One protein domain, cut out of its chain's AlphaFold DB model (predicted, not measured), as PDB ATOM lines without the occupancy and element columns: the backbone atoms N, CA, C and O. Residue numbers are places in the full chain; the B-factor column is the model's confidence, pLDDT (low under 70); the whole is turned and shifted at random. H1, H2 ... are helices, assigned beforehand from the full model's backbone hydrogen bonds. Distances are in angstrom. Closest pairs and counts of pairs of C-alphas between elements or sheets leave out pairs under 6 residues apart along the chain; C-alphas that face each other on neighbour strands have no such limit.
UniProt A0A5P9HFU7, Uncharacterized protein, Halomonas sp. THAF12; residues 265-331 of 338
ATOM      1  N   ALA A 265     -11.173 -46.879  37.642       73.62
ATOM      2  CA  ALA A 265     -10.995 -45.517  37.141       73.62
ATOM      3  C   ALA A 265     -11.369 -44.451  38.188       73.62
ATOM      4  O   ALA A 265     -10.613 -43.499  38.380       73.62
ATOM      5  N   ASP A 266     -12.471 -44.644  38.920       77.81
ATOM      6  CA  ASP A 266     -12.919 -43.719  39.968       77.81
ATOM      7  C   ASP A 266     -11.934 -43.690  41.144       77.81
ATOM      8  O   ASP A 266     -11.662 -42.637  41.717       77.81
ATOM      9  N   ILE A 267     -11.346 -44.841  41.487       79.25
ATOM     10  CA  ILE A 267     -10.356 -44.962  42.568       79.25
ATOM     11  C   ILE A 267      -9.036 -44.267  42.193       79.25
ATOM     12  O   ILE A 267      -8.419 -43.623  43.046       79.25
ATOM     13  N   VAL A 268      -8.615 -44.350  40.924       80.38
ATOM     14  CA  VAL A 268      -7.453 -43.606  40.405       80.38
ATOM     15  C   VAL A 268      -7.738 -42.102  40.400       80.38
ATOM     16  O   VAL A 268      -6.963 -41.349  40.989       80.38
ATOM     17  N   ALA A 269      -8.875 -41.664  39.852       80.19
ATOM     18  CA  ALA A 269      -9.264 -40.253  39.832       80.19
ATOM     19  C   ALA A 269      -9.379 -39.656  41.251       80.19
ATOM     20  O   ALA A 269      -8.909 -38.548  41.504       80.19
ATOM     21  N   LEU A 270      -9.928 -40.413  42.208       82.88
ATOM     22  CA  LEU A 270     -10.018 -40.021  43.616       82.88
ATOM     23  C   LEU A 270      -8.637 -39.889  44.282       82.88
ATOM     24  O   LEU A 270      -8.430 -39.000  45.114       82.88
ATOM     25  N   ARG A 271      -7.676 -40.752  43.922       84.50
ATOM     26  CA  ARG A 271      -6.282 -40.637  44.375       84.50
ATOM     27  C   ARG A 271      -5.613 -39.392  43.783       84.50
ATOM     28  O   ARG A 271      -4.942 -38.678  44.525       84.50
ATOM     29  N   GLU A 272      -5.784 -39.129  42.491       81.56
ATOM     30  CA  GLU A 272      -5.194 -37.965  41.815       81.56
ATOM     31  C   GLU A 272      -5.761 -36.649  42.365       81.56
ATOM     32  O   GLU A 272      -4.989 -35.771  42.751       81.56
ATOM     33  N   ALA A 273      -7.084 -36.554  42.535       81.75
ATOM     34  CA  ALA A 273      -7.735 -35.406  43.167       81.75
ATOM     35  C   ALA A 273      -7.245 -35.178  44.612       81.75
ATOM     36  O   ALA A 273      -7.006 -34.038  45.011       81.75
ATOM     37  N   LEU A 274      -7.031 -36.244  45.395       83.44
ATOM     38  CA  LEU A 274      -6.431 -36.144  46.730       83.44
ATOM     39  C   LEU A 274      -4.978 -35.637  46.677       83.44
ATOM     40  O   LEU A 274      -4.601 -34.800  47.496       83.44
ATOM     41  N   GLU A 275      -4.150 -36.153  45.764       82.81
ATOM     42  CA  GLU A 275      -2.745 -35.745  45.640       82.81
ATOM     43  C   GLU A 275      -2.634 -34.273  45.201       82.81
ATOM     44  O   GLU A 275      -1.923 -33.510  45.862       82.81
ATOM     45  N   GLN A 276      -3.433 -33.838  44.220       82.44
ATOM     46  CA  GLN A 276      -3.540 -32.434  43.803       82.44
ATOM     47  C   GLN A 276      -4.012 -31.518  44.945       82.44
ATOM     48  O   GLN A 276      -3.411 -30.475  45.189       82.44
ATOM     49  N   LEU A 277      -5.052 -31.902  45.692       82.00
ATOM     50  CA  LEU A 277      -5.602 -31.106  46.800       82.00
ATOM     51  C   LEU A 277      -4.577 -30.914  47.933       82.00
ATOM     52  O   LEU A 277      -4.473 -29.826  48.509       82.00
ATOM     53  N   LEU A 278      -3.795 -31.956  48.244       82.56
ATOM     54  CA  LEU A 278      -2.714 -31.879  49.229       82.56
ATOM     55  C   LEU A 278      -1.579 -30.949  48.768       82.56
ATOM     56  O   LEU A 278      -1.033 -30.223  49.605       82.56
ATOM     57  N   GLU A 279      -1.253 -30.943  47.471       81.94
ATOM     58  CA  GLU A 279      -0.241 -30.067  46.867       81.94
ATOM     59  C   GLU A 279      -0.712 -28.603  46.787       81.94
ATOM     60  O   GLU A 279      -0.039 -27.729  47.333       81.94
ATOM     61  N   GLU A 280      -1.908 -28.331  46.242       78.62
ATOM     62  CA  GLU A 280      -2.509 -26.986  46.151       78.62
ATOM     63  C   GLU A 280      -2.582 -26.270  47.509       78.62
ATOM     64  O   GLU A 280      -2.408 -25.052  47.593       78.62
ATOM     65  N   ARG A 281      -2.842 -27.018  48.590       76.44
ATOM     66  CA  ARG A 281      -2.939 -26.473  49.954       76.44
ATOM     67  C   ARG A 281      -1.636 -26.578  50.755       76.44
ATOM     68  O   ARG A 281      -1.602 -26.121  51.897       76.44
ATOM     69  N   GLY A 282      -0.581 -27.188  50.207       73.88
ATOM     70  CA  GLY A 282       0.686 -27.442  50.909       73.88
ATOM     71  C   GLY A 282       0.538 -28.283  52.187       73.88
ATOM     72  O   GLY A 282       1.362 -28.195  53.101       73.88
ATOM     73  N   THR A 283      -0.540 -29.063  52.306       78.12
ATOM     74  CA  THR A 283      -0.909 -29.763  53.543       78.12
ATOM     75  C   THR A 283      -0.364 -31.182  53.587       78.12
ATOM     76  O   THR A 283      -0.570 -31.975  52.675       78.12
ATOM     77  N   THR A 284       0.261 -31.561  54.703       77.50
ATOM     78  CA  THR A 284       0.680 -32.955  54.917       77.50
ATOM     79  C   THR A 284      -0.519 -33.868  55.190       77.50
ATOM     80  O   THR A 284      -1.501 -33.458  55.811       77.50
ATOM     81  N   GLN A 285      -0.412 -35.146  54.812       72.56
ATOM     82  CA  GLN A 285      -1.457 -36.162  55.031       72.56
ATOM     83  C   GLN A 285      -1.937 -36.214  56.492       72.56
ATOM     84  O   GLN A 285      -3.136 -36.288  56.753       72.56
ATOM     85  N   ALA A 286      -1.020 -36.094  57.458       71.44
ATOM     86  CA  ALA A 286      -1.353 -36.067  58.882       71.44
ATOM     87  C   ALA A 286      -2.129 -34.804  59.311       71.44
ATOM     88  O   ALA A 286      -2.895 -34.865  60.271       71.44
ATOM     89  N   ALA A 287      -1.955 -33.669  58.625       73.62
ATOM     90  CA  ALA A 287      -2.786 -32.483  58.827       73.62
ATOM     91  C   ALA A 287      -4.179 -32.672  58.207       73.62
ATOM     92  O   ALA A 287      -5.171 -32.422  58.884       73.62
ATOM     93  N   PHE A 288      -4.264 -33.205  56.983       79.56
ATOM     94  CA  PHE A 288      -5.543 -33.507  56.326       79.56
ATOM     95  C   PHE A 288      -6.408 -34.474  57.156       79.56
ATOM     96  O   PHE A 288      -7.573 -34.183  57.416       79.56
ATOM     97  N   CYS A 289      -5.820 -35.559  57.682       80.50
ATOM     98  CA  CYS A 289      -6.507 -36.495  58.585       80.50
ATOM     99  C   CYS A 289      -7.138 -35.788  59.796       80.50
ATOM    100  O   CYS A 289      -8.308 -36.000  60.103       80.50
ATOM    101  N   ARG A 290      -6.369 -34.917  60.470       75.00
ATOM    102  CA  ARG A 290      -6.835 -34.169  61.650       75.00
ATOM    103  C   ARG A 290      -7.914 -33.139  61.314       75.00
ATOM    104  O   ARG A 290      -8.821 -32.954  62.114       75.00
ATOM    105  N   ASN A 291      -7.820 -32.493  60.154       75.56
ATOM    106  CA  ASN A 291      -8.745 -31.435  59.747       75.56
ATOM    107  C   ASN A 291     -10.095 -31.980  59.251       75.56
ATOM    108  O   ASN A 291     -11.111 -31.313  59.423       75.56
ATOM    109  N   HIS A 292     -10.111 -33.175  58.650       76.38
ATOM    110  CA  HIS A 292     -11.303 -33.761  58.018       76.38
ATOM    111  C   HIS A 292     -11.841 -35.020  58.728       76.38
ATOM    112  O   HIS A 292     -12.770 -35.650  58.234       76.38
ATOM    113  N   GLY A 293     -11.274 -35.406  59.880       72.31
ATOM    114  CA  GLY A 293     -11.714 -36.582  60.650       72.31
ATOM    115  C   GLY A 293     -11.404 -37.933  59.988       72.31
ATOM    116  O   GLY A 293     -11.974 -38.954  60.365       72.31
ATOM    117  N   VAL A 294     -10.514 -37.941  58.995       79.75
ATOM    118  CA  VAL A 294     -10.192 -39.112  58.172       79.75
ATOM    119  C   VAL A 294      -9.146 -39.994  58.856       79.75
ATOM    120  O   VAL A 294      -8.150 -39.511  59.395       79.75
ATOM    121  N   SER A 295      -9.348 -41.310  58.784       78.81
ATOM    122  CA  SER A 295      -8.390 -42.326  59.233       78.81
ATOM    123  C   SER A 295      -7.070 -42.248  58.436       78.81
ATOM    124  O   SER A 295      -7.083 -42.414  57.212       78.81
ATOM    125  N   PRO A 296      -5.899 -42.092  59.093       76.31
ATOM    126  CA  PRO A 296      -4.598 -42.135  58.416       76.31
ATOM    127  C   PRO A 296      -4.297 -43.477  57.735       76.31
ATOM    128  O   PRO A 296      -3.487 -43.538  56.809       76.31
ATOM    129  N   ARG A 297      -4.950 -44.560  58.185       78.12
ATOM    130  CA  ARG A 297      -4.872 -45.872  57.537       78.12
ATOM    131  C   ARG A 297      -5.500 -45.805  56.148       78.12
ATOM    132  O   ARG A 297      -4.898 -46.291  55.201       78.12
ATOM    133  N   ASP A 298      -6.652 -45.163  56.020       81.88
ATOM    134  CA  ASP A 298      -7.503 -45.266  54.834       81.88
ATOM    135  C   ASP A 298      -6.904 -44.464  53.667       81.88
ATOM    136  O   ASP A 298      -6.838 -44.970  52.551       81.88
ATOM    137  N   LEU A 299      -6.302 -43.295  53.932       79.44
ATOM    138  CA  LEU A 299      -5.490 -42.577  52.930       79.44
ATOM    139  C   LEU A 299      -4.267 -43.388  52.468       79.44
ATOM    140  O   LEU A 299      -3.896 -43.353  51.294       79.44
ATOM    141  N   SER A 300      -3.636 -44.135  53.380       80.50
ATOM    142  CA  SER A 300      -2.507 -45.015  53.053       80.50
ATOM    143  C   SER A 300      -2.950 -46.233  52.229       80.50
ATOM    144  O   SER A 300      -2.210 -46.679  51.353       80.50
ATOM    145  N   LEU A 301      -4.173 -46.733  52.459       82.75
ATOM    146  CA  LEU A 301      -4.804 -47.780  51.651       82.75
ATOM    147  C   LEU A 301      -5.175 -47.270  50.250       82.75
ATOM    148  O   LEU A 301      -4.860 -47.956  49.285       82.75
ATOM    149  N   LEU A 302      -5.768 -46.075  50.125       82.50
ATOM    150  CA  LEU A 302      -6.091 -45.458  48.831       82.50
ATOM    151  C   LEU A 302      -4.825 -45.220  47.996       82.50
ATOM    152  O   LEU A 302      -4.737 -45.676  46.860       82.50
ATOM    153  N   ARG A 303      -3.789 -44.587  48.563       80.19
ATOM    154  CA  ARG A 303      -2.561 -44.298  47.802       80.19
ATOM    155  C   ARG A 303      -1.766 -45.551  47.414       80.19
ATOM    156  O   ARG A 303      -0.995 -45.522  46.463       80.19
ATOM    157  N   ARG A 304      -1.928 -46.655  48.149       81.00
ATOM    158  CA  ARG A 304      -1.316 -47.955  47.823       81.00
ATOM    159  C   ARG A 304      -2.290 -48.921  47.144       81.00
ATOM    160  O   ARG A 304      -1.963 -50.098  47.056       81.00
ATOM    161  N   HIS A 305      -3.458 -48.457  46.686       80.12
ATOM    162  CA  HIS A 305      -4.516 -49.329  46.172       80.12
ATOM    163  C   HIS A 305      -4.024 -50.195  45.008       80.12
ATOM    164  O   HIS A 305      -4.094 -51.412  45.098       80.12
ATOM    165  N   GLU A 306      -3.439 -49.581  43.979       74.69
ATOM    166  CA  GLU A 306      -2.833 -50.256  42.821       74.69
ATOM    167  C   GLU A 306      -1.798 -51.315  43.239       74.69
ATOM    168  O   GLU A 306      -1.955 -52.500  42.950       74.69
ATOM    169  N   ALA A 307      -0.785 -50.912  44.014       72.94
ATOM    170  CA  ALA A 307       0.290 -51.799  44.459       72.94
ATOM    171  C   ALA A 307      -0.194 -52.975  45.327       72.94
ATOM    172  O   ALA A 307       0.455 -54.018  45.342       72.94
ATOM    173  N   ARG A 308      -1.313 -52.814  46.048       78.19
ATOM    174  CA  ARG A 308      -1.888 -53.847  46.927       78.19
ATOM    175  C   ARG A 308      -2.938 -54.706  46.223       78.19
ATOM    176  O   ARG A 308      -3.010 -55.899  46.484       78.19
ATOM    177  N   SER A 309      -3.655 -54.151  45.248       74.81
ATOM    178  CA  SER A 309      -4.460 -54.927  44.302       74.81
ATOM    179  C   SER A 309      -3.574 -55.861  43.470       74.81
ATOM    180  O   SER A 309      -3.950 -57.003  43.232       74.81
ATOM    181  N   ALA A 310      -2.373 -55.412  43.084       68.88
ATOM    182  CA  ALA A 310      -1.392 -56.230  42.371       68.88
ATOM    183  C   ALA A 310      -0.745 -57.337  43.234       68.88
ATOM    184  O   ALA A 310      -0.282 -58.332  42.681       68.88
ATOM    185  N   SER A 311      -0.715 -57.195  44.567       67.94
ATOM    186  CA  SER A 311      -0.204 -58.216  45.501       67.94
ATOM    187  C   SER A 311      -1.294 -59.092  46.141       67.94
ATOM    188  O   SER A 311      -0.982 -59.902  47.013       67.94
ATOM    189  N   GLY A 312      -2.566 -58.946  45.741       70.81
ATOM    190  CA  GLY A 312      -3.696 -59.670  46.348       70.81
ATOM    191  C   GLY A 312      -4.000 -59.255  47.797       70.81
ATOM    192  O   GLY A 312      -4.662 -59.976  48.541       70.81
ATOM    193  N   GLU A 313      -3.499 -58.101  48.233       73.88
ATOM    194  CA  GLU A 313      -3.617 -57.609  49.599       73.88
ATOM    195  C   GLU A 313      -4.903 -56.799  49.834       73.88
ATOM    196  O   GLU A 313      -5.215 -55.877  49.080       73.88
ATOM    197  N   ARG A 314      -5.579 -57.041  50.973       74.00
ATOM    198  CA  ARG A 314      -6.799 -56.329  51.425       74.00
ATOM    199  C   ARG A 314      -6.758 -54.820  51.141       74.00
ATOM    200  O   ARG A 314      -6.057 -54.085  51.843       74.00
ATOM    201  N   THR A 315      -7.553 -54.367  50.180       80.00
ATOM    202  CA  THR A 315      -7.682 -52.973  49.732       80.00
ATOM    203  C   THR A 315      -8.473 -52.096  50.727       80.00
ATOM    204  O   THR A 315      -8.783 -52.503  51.851       80.00
ATOM    205  N   ILE A 316      -8.725 -50.836  50.354       81.88
ATOM    206  CA  ILE A 316      -9.649 -49.927  51.056       81.88
ATOM    207  C   ILE A 316     -11.105 -50.393  50.871       81.88
ATOM    208  O   ILE A 316     -11.449 -50.895  49.805       81.88
ATOM    209  N   SER A 317     -11.965 -50.225  51.883       81.00
ATOM    210  CA  SER A 317     -13.393 -50.555  51.759       81.00
ATOM    211  C   SER A 317     -14.161 -49.499  50.961       81.00
ATOM    212  O   SER A 317     -13.847 -48.308  51.006       81.00
ATOM    213  N   ILE A 318     -15.230 -49.927  50.290       78.12
ATOM    214  CA  ILE A 318     -16.131 -49.061  49.511       78.12
ATOM    215  C   ILE A 318     -16.716 -47.943  50.389       78.12
ATOM    216  O   ILE A 318     -16.624 -46.767  50.051       78.12
ATOM    217  N   THR A 319     -17.165 -48.287  51.596       77.44
ATOM    218  CA  THR A 319     -17.652 -47.336  52.612       77.44
ATOM    219  C   THR A 319     -16.614 -46.307  53.087       77.44
ATOM    220  O   THR A 319     -16.983 -45.301  53.697       77.44
ATOM    221  N   ALA A 320     -15.319 -46.532  52.838       78.69
ATOM    222  CA  ALA A 320     -14.264 -45.544  53.060       78.69
ATOM    223  C   ALA A 320     -13.963 -44.728  51.788       78.69
ATOM    224  O   ALA A 320     -13.719 -43.529  51.902       78.69
ATOM    225  N   LEU A 321     -14.059 -45.323  50.590       81.62
ATOM    226  CA  LEU A 321     -13.997 -44.598  49.310       81.62
ATOM    227  C   LEU A 321     -15.114 -43.550  49.199       81.62
ATOM    228  O   LEU A 321     -14.819 -42.386  48.952       81.62
ATOM    229  N   GLU A 322     -16.364 -43.912  49.493       80.44
ATOM    230  CA  GLU A 322     -17.522 -42.998  49.498       80.44
ATOM    231  C   GLU A 322     -17.330 -41.800  50.444       80.44
ATOM    232  O   GLU A 322     -17.670 -40.658  50.121       80.44
ATOM    233  N   ARG A 323     -16.743 -42.043  51.623       80.44
ATOM    234  CA  ARG A 323     -16.419 -40.989  52.600       80.44
ATOM    235  C   ARG A 323     -15.281 -40.095  52.118       80.44
ATOM    236  O   ARG A 323     -15.323 -38.895  52.361       80.44
ATOM    237  N   LEU A 324     -14.276 -40.649  51.443       83.19
ATOM    238  CA  LEU A 324     -13.185 -39.860  50.871       83.19
ATOM    239  C   LEU A 324     -13.671 -39.013  49.690       83.19
ATOM    240  O   LEU A 324     -13.384 -37.819  49.674       83.19
ATOM    241  N   ALA A 325     -14.459 -39.587  48.779       82.62
ATOM    242  CA  ALA A 325     -15.080 -38.880  47.658       82.62
ATOM    243  C   ALA A 325     -15.941 -37.712  48.148       82.62
ATOM    244  O   ALA A 325     -15.629 -36.562  47.859       82.62
ATOM    245  N   SER A 326     -16.919 -37.966  49.023       81.75
ATOM    246  CA  SER A 326     -17.782 -36.904  49.565       81.75
ATOM    247  C   SER A 326     -17.036 -35.812  50.352       81.75
ATOM    248  O   SER A 326     -17.490 -34.670  50.373       81.75
ATOM    249  N   ILE A 327     -15.881 -36.106  50.964       82.44
ATOM    250  CA  ILE A 327     -15.019 -35.094  51.606       82.44
ATOM    251  C   ILE A 327     -14.237 -34.266  50.573       82.44
ATOM    252  O   ILE A 327     -14.067 -33.059  50.778       82.44
ATOM    253  N   ILE A 328     -13.761 -34.899  49.496       80.50
ATOM    254  CA  ILE A 328     -12.969 -34.282  48.421       80.50
ATOM    255  C   ILE A 328     -13.861 -33.442  47.498       80.50
ATOM    256  O   ILE A 328     -13.549 -32.276  47.284       80.50
ATOM    257  N   ASP A 329     -15.016 -33.957  47.070       78.31
ATOM    258  CA  ASP A 329     -16.023 -33.227  46.280       78.31
ATOM    259  C   ASP A 329     -16.601 -32.022  47.041       78.31
ATOM    260  O   ASP A 329     -16.941 -30.994  46.452       78.31
ATOM    261  N   ALA A 330     -16.679 -32.115  48.374       75.12
ATOM    262  CA  ALA A 330     -17.055 -30.996  49.237       75.12
ATOM    263  C   ALA A 330     -15.938 -29.947  49.411       75.12
ATOM    264  O   ALA A 330     -16.177 -28.903  50.026       75.12
ATOM    265  N   GLN A 331     -14.722 -30.184  48.900       71.44
ATOM    266  CA  GLN A 331     -13.713 -29.135  48.776       71.44
ATOM    267  C   GLN A 331     -13.863 -28.422  47.426       71.44
ATOM    268  O   GLN A 331     -13.785 -29.066  46.382       71.44
TER     269      GLN A 331
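What this domain is: This is residues 265 to 331 of the 338 residues of an uncharacterized protein of Halomonas sp. THAF12 (UniProt A0A5P9HFU7). Helices H1, H2 and H3 follow one another round three sides of a small loop, with H3 coming back toward H1, and H5 lies over one side of that loop, crossing H1. H4 and the turn after it, residues 310 to 314, lie at one end of the length, while residues 279 to 284, of which 279 and 280 belong to H1, stick out at the other end. The printed part has 67 residues with five named helices, H1 to H5 in chain order, and no named strand; the class is all helix, and the helix packing is mostly crossed. It is compact, with a radius of gyration of the C-alphas of 11.5 A, yet elongated, spanning 33 by 21 by 19 A.

How they stand to each other: H1, residues 265 to 280, is the longest helix. H5, residues 318 to 329, touches it at a steep tilt of 44 degrees, running the same way; the closest C-alphas, those of Leu 270 and Ala 325, are 6.6 A apart, and H1 touches H5 with residues 267 to 274 alone. H3, residues 296 to 303, only just touches H1, with 3 pairs of C-alphas within 8 A, the closest being those of Arg 271 and Arg 303 at 6.2 A; the tilt is steep, 63 degrees, opposite ways, and H1 takes part with residues 267 to 271 alone. H2, residues 285 to 292, touches H3 at a steep tilt of 66 degrees, opposite ways, with the C-alphas of Cys 289 and Pro 296 closest at 6.0 A. H3 and H5 are close but not clearly touching, about perpendicular at 86 degrees, the C-alphas of Asp 298 and Ala 320 being closest at 7.0 A. H4, residues 305 to 309, is near H1 but apart from H2 and H5; H3 and H4 meet only through their link. In H1, H2, H3 and H4 every O i to N i+4 pair is within hydrogen-bond range, and in H5 7 of 8 are.

Where its parts are: H1 begins at C-alpha 265 (-10.995, -45.517, 37.141) and is 22.3 A from first to last C-alpha. H5 measures 16.2 A and ends at C-alpha 329 (-16.023, -33.227, 46.280). H3 measures 11.0 A, H2 10.6 A and H4 5.9 A; H4 begins at C-alpha 305 (-4.516, -49.329, 46.172).

The domain as a whole: The two C-alphas farthest apart, those of Arg 281 and Gly 312, are 33.4 A apart. The printed part has no cut. The links H1 to H2, H2 to H3 and H3 to H4 are tight, and H4 to H5, with 8 residues, is short. Residues 279 to 284 stand free. The mean pLDDT of the printed part is 78.4, and residues 310 to 311 are under 70.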